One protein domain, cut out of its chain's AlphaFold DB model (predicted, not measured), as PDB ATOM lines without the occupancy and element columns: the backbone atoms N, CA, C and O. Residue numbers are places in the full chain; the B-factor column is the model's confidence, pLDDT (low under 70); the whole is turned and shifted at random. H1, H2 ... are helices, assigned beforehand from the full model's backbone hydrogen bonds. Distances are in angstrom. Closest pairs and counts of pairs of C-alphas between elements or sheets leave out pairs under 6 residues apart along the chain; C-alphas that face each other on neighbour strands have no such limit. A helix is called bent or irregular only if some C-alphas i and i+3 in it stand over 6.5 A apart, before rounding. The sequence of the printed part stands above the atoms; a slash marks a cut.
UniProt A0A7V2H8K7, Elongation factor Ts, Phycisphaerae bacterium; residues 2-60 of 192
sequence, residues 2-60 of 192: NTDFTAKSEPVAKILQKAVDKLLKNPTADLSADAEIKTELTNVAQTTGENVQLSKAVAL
ATOM      1  N   ASN A   2      40.039  33.659 -35.960       88.06
ATOM      2  CA  ASN A   2      40.256  32.519 -36.848       88.06
ATOM      3  C   ASN A   2      40.377  32.938 -38.317       88.06
ATOM      4  O   ASN A   2      40.920  32.177 -39.115       88.06
ATOM      5  N   THR A   3      39.899  34.134 -38.681       91.44
ATOM      6  CA  THR A   3      39.970  34.631 -40.060       91.44
ATOM      7  C   THR A   3      40.800  35.904 -40.197       91.44
ATOM      8  O   THR A   3      40.864  36.752 -39.300       91.44
ATOM      9  N   ASP A   4      41.402  36.064 -41.380       87.88
ATOM     10  CA  ASP A   4      42.104  37.291 -41.763       87.88
ATOM     11  C   ASP A   4      41.130  38.479 -41.926       87.88
ATOM     12  O   ASP A   4      41.549  39.626 -41.786       87.88
ATOM     13  N   PHE A   5      39.838  38.230 -42.193       91.19
ATOM     14  CA  PHE A   5      38.814  39.280 -42.280       91.19
ATOM     15  C   PHE A   5      38.602  39.947 -40.919       91.19
ATOM     16  O   PHE A   5      38.729  41.164 -40.797       91.19
ATOM     17  N   THR A   6      38.380  39.143 -39.876       94.06
ATOM     18  CA  THR A   6      38.244  39.641 -38.502       94.06
ATOM     19  C   THR A   6      39.539  40.294 -38.022       94.06
ATOM     20  O   THR A   6      39.496  41.392 -37.467       94.06
ATOM     21  N   ALA A   7      40.702  39.688 -38.304       91.81
ATOM     22  CA  ALA A   7      42.011  40.229 -37.920       91.81
ATOM     23  C   ALA A   7      42.288  41.634 -38.487       91.81
ATOM     24  O   ALA A   7      42.929  42.446 -37.826       91.81
ATOM     25  N   LYS A   8      41.811  41.917 -39.705       91.31
ATOM     26  CA  LYS A   8      42.021  43.195 -40.408       91.31
ATOM     27  C   LYS A   8      40.901  44.213 -40.173       91.31
ATOM     28  O   LYS A   8      40.920  45.285 -40.774       91.31
ATOM     29  N   SER A   9      39.921  43.885 -39.336       94.81
ATOM     30  CA  SER A   9      38.794  44.769 -39.051       94.81
ATOM     31  C   SER A   9      39.209  45.977 -38.200       94.81
ATOM     32  O   SER A   9      40.098  45.895 -37.348       94.81
ATOM     33  N   GLU A  10      38.530  47.109 -38.396       96.31
ATOM     34  CA  GLU A  10      38.765  48.333 -37.621       96.31
ATOM     35  C   GLU A  10      38.615  48.133 -36.095       96.31
ATOM     36  O   GLU A  10      39.461  48.646 -35.357       96.31
ATOM     37  N   PRO A  11      37.624  47.369 -35.578       95.75
ATOM     38  CA  PRO A  11      37.530  47.086 -34.147       95.75
ATOM     39  C   PRO A  11      38.784  46.410 -33.582       95.75
ATOM     40  O   PRO A  11      39.285  46.828 -32.541       95.75
ATOM     41  N   VAL A  12      39.336  45.413 -34.283       94.81
ATOM     42  CA  VAL A  12      40.561  44.725 -33.846       94.81
ATOM     43  C   VAL A  12      41.757  45.675 -33.879       94.81
ATOM     44  O   VAL A  12      42.520  45.716 -32.916       94.81
ATOM     45  N   ALA A  13      41.892  46.493 -34.927       93.88
ATOM     46  CA  ALA A  13      42.963  47.487 -35.010       93.88
ATOM     47  C   ALA A  13      42.930  48.485 -33.835       93.88
ATOM     48  O   ALA A  13      43.972  48.791 -33.257       93.88
ATOM     49  N   LYS A  14      41.737  48.939 -33.420       96.12
ATOM     50  CA  LYS A  14      41.568  49.828 -32.254       96.12
ATOM     51  C   LYS A  14      41.962  49.156 -30.939       96.12
ATOM     52  O   LYS A  14      42.651  49.777 -30.131       96.12
ATOM     53  N   ILE A  15      41.573  47.894 -30.740       95.56
ATOM     54  CA  ILE A  15      41.960  47.115 -29.553       95.56
ATOM     55  C   ILE A  15      43.485  46.964 -29.491       95.56
ATOM     56  O   ILE A  15      44.083  47.172 -28.436       95.56
ATOM     57  N   LEU A  16      44.128  46.645 -30.622       93.50
ATOM     58  CA  LEU A  16      45.584  46.510 -30.703       93.50
ATOM     59  C   LEU A  16      46.300  47.836 -30.421       93.50
ATOM     60  O   LEU A  16      47.263  47.843 -29.658       93.50
ATOM     61  N   GLN A  17      45.816  48.957 -30.962       94.31
ATOM     62  CA  GLN A  17      46.389  50.271 -30.657       94.31
ATOM     63  C   GLN A  17      46.298  50.581 -29.160       94.31
ATOM     64  O   GLN A  17      47.284  50.975 -28.546       94.31
ATOM     65  N   LYS A  18      45.144  50.315 -28.540       95.12
ATOM     66  CA  LYS A  18      44.951  50.507 -27.100       95.12
ATOM     67  C   LYS A  18      45.881  49.619 -26.266       95.12
ATOM     68  O   LYS A  18      46.446  50.080 -25.276       95.12
ATOM     69  N   ALA A  19      46.059  48.361 -26.665       94.50
ATOM     70  CA  ALA A  19      47.006  47.440 -26.043       94.50
ATOM     71  C   ALA A  19      48.447  47.978 -26.107       94.50
ATOM     72  O   ALA A  19      49.141  48.002 -25.089       94.50
ATOM     73  N   VAL A  20      48.872  48.467 -27.277       93.00
ATOM     74  CA  VAL A  20      50.184  49.103 -27.464       93.00
ATOM     75  C   VAL A  20      50.323  50.340 -26.577       93.00
ATOM     76  O   VAL A  20      51.305  50.449 -25.849       93.00
ATOM     77  N   ASP A  21      49.329  51.228 -26.546       94.19
ATOM     78  CA  ASP A  21      49.367  52.446 -25.727       94.19
ATOM     79  C   ASP A  21      49.495  52.139 -24.226       94.19
ATOM     80  O   ASP A  21      50.193  52.846 -23.493       94.19
ATOM     81  N   LYS A  22      48.838  51.072 -23.750       94.44
ATOM     82  CA  LYS A  22      48.969  50.600 -22.364       94.44
ATOM     83  C   LYS A  22      50.381  50.087 -22.078       94.44
ATOM     84  O   LYS A  22      50.944  50.453 -21.047       94.44
ATOM     85  N   LEU A  23      50.979  49.321 -22.992       92.94
ATOM     86  CA  LEU A  23      52.358  48.839 -22.848       92.94
ATOM     87  C   LEU A  23      53.395  49.957 -22.922       92.94
ATOM     88  O   LEU A  23      54.369  49.926 -22.178       92.94
ATOM     89  N   LEU A  24      53.188  50.966 -23.766       91.31
ATOM     90  CA  LEU A  24      54.086  52.121 -23.832       91.31
ATOM     91  C   LEU A  24      54.112  52.904 -22.511       91.31
ATOM     92  O   LEU A  24      55.137  53.483 -22.160       91.31
ATOM     93  N   LYS A  25      53.006  52.902 -21.755       93.00
ATOM     94  CA  LYS A  25      52.919  53.523 -20.421       93.00
ATOM     95  C   LYS A  25      53.418  52.610 -19.303       93.00
ATOM     96  O   LYS A  25      54.021  53.090 -18.348       93.00
ATOM     97  N   ASN A  26      53.146  51.312 -19.399       92.81
ATOM     98  CA  ASN A  26      53.579  50.297 -18.445       92.81
ATOM     99  C   ASN A  26      54.049  49.042 -19.205       92.81
ATOM    100  O   ASN A  26      53.241  48.148 -19.466       92.81
ATOM    101  N   PRO A  27      55.354  48.941 -19.522       90.75
ATOM    102  CA  PRO A  27      55.910  47.834 -20.307       90.75
ATOM    103  C   PRO A  27      55.737  46.450 -19.673       90.75
ATOM    104  O   PRO A  27      55.860  45.437 -20.354       90.75
ATOM    105  N   THR A  28      55.454  46.401 -18.370       89.94
ATOM    106  CA  THR A  28      55.232  45.165 -17.607       89.94
ATOM    107  C   THR A  28      53.752  44.846 -17.382       89.94
ATOM    108  O   THR A  28      53.436  43.928 -16.629       89.94
ATOM    109  N   ALA A  29      52.833  45.606 -17.986       90.44
ATOM    110  CA  ALA A  29      51.403  45.386 -17.819       90.44
ATOM    111  C   ALA A  29      50.973  44.012 -18.353       90.44
ATOM    112  O   ALA A  29      51.232  43.667 -19.508       90.44
ATOM    113  N   ASP A  30      50.235  43.265 -17.532       88.88
ATOM    114  CA  ASP A  30      49.559  42.050 -17.972       88.88
ATOM    115  C   ASP A  30      48.253  42.403 -18.696       88.88
ATOM    116  O   ASP A  30      47.187  42.556 -18.095       88.88
ATOM    117  N   LEU A  31      48.341  42.528 -20.020       90.81
ATOM    118  CA  LEU A  31      47.175  42.806 -20.857       90.81
ATOM    119  C   LEU A  31      46.175  41.644 -20.896       90.81
ATOM    120  O   LEU A  31      45.012  41.859 -21.236       90.81
ATOM    121  N   SER A  32      46.585  40.424 -20.530       84.62
ATOM    122  CA  SER A  32      45.677  39.277 -20.470       84.62
ATOM    123  C   SER A  32      44.686  39.383 -19.310       84.62
ATOM    124  O   SER A  32      43.664  38.700 -19.319       84.62
ATOM    125  N   ALA A  33      44.944  40.256 -18.331       84.69
ATOM    126  CA  ALA A  33      44.057  40.554 -17.213       84.69
ATOM    127  C   ALA A  33      43.232  41.841 -17.412       84.69
ATOM    128  O   ALA A  33      42.315  42.096 -16.632       84.69
ATOM    129  N   ASP A  34      43.507  42.622 -18.458       92.88
ATOM    130  CA  ASP A  34      42.915  43.943 -18.661       92.88
ATOM    131  C   ASP A  34      41.415  43.866 -19.004       92.88
ATOM    132  O   ASP A  34      41.013  43.320 -20.035       92.88
ATOM    133  N   ALA A  35      40.572  44.402 -18.114       92.94
ATOM    134  CA  ALA A  35      39.116  44.297 -18.219       92.94
ATOM    135  C   ALA A  35      38.557  44.989 -19.470       92.94
ATOM    136  O   ALA A  35      37.652  44.464 -20.111       92.94
ATOM    137  N   GLU A  36      39.119  46.138 -19.842       94.06
ATOM    138  CA  GLU A  36      38.669  46.911 -20.998       94.06
ATOM    139  C   GLU A  36      38.976  46.170 -22.305       94.06
ATOM    140  O   GLU A  36      38.082  45.979 -23.129       94.06
ATOM    141  N   ILE A  37      40.209  45.671 -22.459       94.69
ATOM    142  CA  ILE A  37      40.605  44.862 -23.622       94.69
ATOM    143  C   ILE A  37      39.733  43.604 -23.714       94.69
ATOM    144  O   ILE A  37      39.251  43.268 -24.794       94.69
ATOM    145  N   LYS A  38      39.470  42.922 -22.590       94.00
ATOM    146  CA  LYS A  38      38.593  41.739 -22.563       94.00
ATOM    147  C   LYS A  38      37.174  42.041 -23.019       94.00
ATOM    148  O   LYS A  38      36.615  41.273 -23.805       94.00
ATOM    149  N   THR A  39      36.584  43.127 -22.528       95.31
ATOM    150  CA  THR A  39      35.235  43.532 -22.930       95.31
ATOM    151  C   THR A  39      35.183  43.818 -24.428       95.31
ATOM    152  O   THR A  39      34.295  43.314 -25.110       95.31
ATOM    153  N   GLU A  40      36.157  44.545 -24.974       95.88
ATOM    154  CA  GLU A  40      36.182  44.850 -26.408       95.88
ATOM    155  C   GLU A  40      36.402  43.603 -27.275       95.88
ATOM    156  O   GLU A  40      35.685  43.415 -28.259       95.88
ATOM    157  N   LEU A  41      37.308  42.699 -26.885       94.94
ATOM    158  CA  LEU A  41      37.498  41.413 -27.570       94.94
ATOM    159  C   LEU A  41      36.219  40.562 -27.548       94.94
ATOM    160  O   LEU A  41      35.875  39.948 -28.556       94.94
ATOM    161  N   THR A  42      35.486  40.571 -26.430       95.50
ATOM    162  CA  THR A  42      34.198  39.871 -26.295       95.50
ATOM    163  C   THR A  42      33.152  40.446 -27.246       95.50
ATOM    164  O   THR A  42      32.448  39.688 -27.910       95.50
ATOM    165  N   ASN A  43      33.083  41.772 -27.382       95.88
ATOM    166  CA  ASN A  43      32.166  42.421 -28.320       95.88
ATOM    167  C   ASN A  43      32.493  42.041 -29.774       95.88
ATOM    168  O   ASN A  43      31.597  41.703 -30.552       95.88
ATOM    169  N   VAL A  44      33.779  42.021 -30.145       96.38
ATOM    170  CA  VAL A  44      34.195  41.551 -31.477       96.38
ATOM    171  C   VAL A  44      33.801  40.087 -31.675       96.38
ATOM    172  O   VAL A  44      33.230  39.746 -32.709       96.38
ATOM    173  N   ALA A  45      34.027  39.227 -30.683       95.69
ATOM    174  CA  ALA A  45      33.646  37.820 -30.758       95.69
ATOM    175  C   ALA A  45      32.128  37.630 -30.945       95.69
ATOM    176  O   ALA A  45      31.707  36.842 -31.787       95.69
ATOM    177  N   GLN A  46      31.297  38.398 -30.232       96.06
ATOM    178  CA  GLN A  46      29.834  38.346 -30.366       96.06
ATOM    179  C   GLN A  46      29.351  38.795 -31.747       96.06
ATOM    180  O   GLN A  46      28.450  38.183 -32.314       96.06
ATOM    181  N   THR A  47      29.949  39.853 -32.296       95.00
ATOM    182  CA  THR A  47      29.551  40.391 -33.608       95.00
ATOM    183  C   THR A  47      30.023  39.536 -34.780       95.00
ATOM    184  O   THR A  47      29.330  39.449 -35.789       95.00
ATOM    185  N   THR A  48      31.186  38.897 -34.657       94.44
ATOM    186  CA  THR A  48      31.782  38.089 -35.734       94.44
ATOM    187  C   THR A  48      31.437  36.605 -35.637       94.44
ATOM    188  O   THR A  48      31.579  35.882 -36.618       94.44
ATOM    189  N   GLY A  49      30.999  36.129 -34.466       95.38
ATOM    190  CA  GLY A  49      30.834  34.701 -34.183       95.38
ATOM    191  C   GLY A  49      32.163  33.939 -34.079       95.38
ATOM    192  O   GLY A  49      32.163  32.710 -34.036       95.38
ATOM    193  N   GLU A  50      33.301  34.639 -34.047       94.50
ATOM    194  CA  GLU A  50      34.630  34.039 -33.931       94.50
ATOM    195  C   GLU A  50      35.172  34.087 -32.501       94.50
ATOM    196  O   GLU A  50      34.919  35.018 -31.742       94.50
ATOM    197  N   ASN A  51      36.035  33.127 -32.157       90.94
ATOM    198  CA  ASN A  51      36.842  33.232 -30.947       90.94
ATOM    199  C   ASN A  51      37.969  34.265 -31.149       90.94
ATOM    200  O   ASN A  51      38.899  34.049 -31.935       90.94
ATOM    201  N   VAL A  52      37.903  35.390 -30.435       92.50
ATOM    202  CA  VAL A  52      38.892  36.475 -30.512       92.50
ATOM    203  C   VAL A  52      39.572  36.646 -29.159       92.50
ATOM    204  O   VAL A  52      38.921  36.891 -28.151       92.50
ATOM    205  N   GLN A  53      40.896  36.496 -29.142       89.88
ATOM    206  CA  GLN A  53      41.712  36.529 -27.930       89.88
ATOM    207  C   GLN A  53      43.037  37.235 -28.216       89.88
ATOM    208  O   GLN A  53      43.556  37.149 -29.334       89.88
ATOM    209  N   LEU A  54      43.587  37.895 -27.197       89.62
ATOM    210  CA  LEU A  54      44.957  38.397 -27.191       89.62
ATOM    211  C   LEU A  54      45.869  37.284 -26.658       89.62
ATOM    212  O   LEU A  54      45.704  36.875 -25.512       89.62
ATOM    213  N   SER A  55      46.791  36.772 -27.480       87.56
ATOM    214  CA  SER A  55      47.636  35.629 -27.093       87.56
ATOM    215  C   SER A  55      48.896  36.045 -26.337       87.56
ATOM    216  O   SER A  55      49.150  35.571 -25.234       87.56
ATOM    217  N   LYS A  56      49.697  36.929 -26.935       86.75
ATOM    218  CA  LYS A  56      50.999  37.350 -26.424       86.75
ATOM    219  C   LYS A  56      51.152  38.849 -26.619       86.75
ATOM    220  O   LYS A  56      50.881  39.376 -27.696       86.75
ATOM    221  N   ALA A  57      51.622  39.515 -25.576       88.88
ATOM    222  CA  ALA A  57      51.979  40.918 -25.598       88.88
ATOM    223  C   ALA A  57      53.393  41.046 -25.026       88.88
ATOM    224  O   ALA A  57      53.701  40.437 -24.003       88.88
ATOM    225  N   VAL A  58      54.268  41.766 -25.721       89.12
ATOM    226  CA  VAL A  58      55.673  41.906 -25.330       89.12
ATOM    227  C   VAL A  58      56.087  43.354 -25.505       89.12
ATOM    228  O   VAL A  58      55.770  43.971 -26.519       89.12
ATOM    229  N   ALA A  59      56.822  43.872 -24.530       91.88
ATOM    230  CA  ALA A  59      57.492  45.156 -24.622       91.88
ATOM    231  C   ALA A  59      58.989  44.966 -24.358       91.88
ATOM    232  O   ALA A  59      59.396  44.138 -23.541       91.88
ATOM    233  N   LEU A  60      59.807  45.751 -25.052       91.44
ATOM    234  CA  LEU A  60      61.240  45.851 -24.806       91.44
ATOM    235  C   LEU A  60      61.569  47.288 -24.425       91.44
ATOM    236  O   LEU A  60      61.094  48.229 -25.055       91.44
TER     237      LEU A  60
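Overview. This is residues 2 to 60 of the 192 residues of the protein "Elongation factor Ts" of Phycisphaerae bacterium (UniProt A0A7V2H8K7). Two long helices, H2 and H3, lie side by side and run opposite ways as a helical hairpin, and the short helix H1 sits by the end of it where H2 begins and H3 ends. After H3 the backbone folds back, and residues 49 to 60, with no named element, run lengthwise along one side of the hairpin. The printed part has 59 residues, with three named helices in the order H1, H2, H3 and no named strand; the class is all helix, with 34 residues in named elements. The whole is compact, with a radius of gyration of the C-alphas of 11.4 A, and its outline is elongated, spanning 32 by 19 by 16 A.

Arrangement. Start near the first printed residue with H1, residues 4 to 7, and go on through a tight link of 2 residues to H2, residues 10 to 25. H1 and H2 are close but not clearly touching; look at Thr 6 and Val 12, whose C-alphas are their closest at 7.3 A. Further along, a short link of 9 residues brings you to H3, residues 35 to 48. H2 and H3 touch, with 8 pairs of C-alphas within 8 A, and the closest are those of Ile 15 and Ile 37, 6.5 A apart. Their lines stand at a shallow tilt of 14 degrees and run opposite ways, and the two form a helical hairpin. H1 and H3 are close but not clearly touching, and their closest C-alphas, those of Thr 6 and Thr 48, are 7.2 A apart. In H2 and H3 every O i to N i+4 pair is within hydrogen-bond range; H1 is too short for such a pair, and its one O i to N i+3 pair is not within range.

Along the chain. Find C-alpha 4 at (42.104, 37.291, -41.763), where H1 begins; it ends at Ala 7. Next find C-alpha 10 at (38.765, 48.333, -37.621); from there H2, the longest helix with 16 residues, runs 22.9 A to Lys 25. H3 begins at Ala 35 and runs 20.0 A to C-alpha 48 at (31.782, 38.089, -35.734). No helix is bent or irregular.

Size, cuts and confidence. The two C-alphas farthest apart are those of Gly 49 and Leu 60, at 33.7 A, the two ends of the stretch that follows H3. From Asn 2 to Leu 60 the first and last printed C-alphas are 27.6 A apart. The printed part has no cut, and no link between named helices is long. The mean pLDDT of the printed part is 92.6, and no printed residue is under 70.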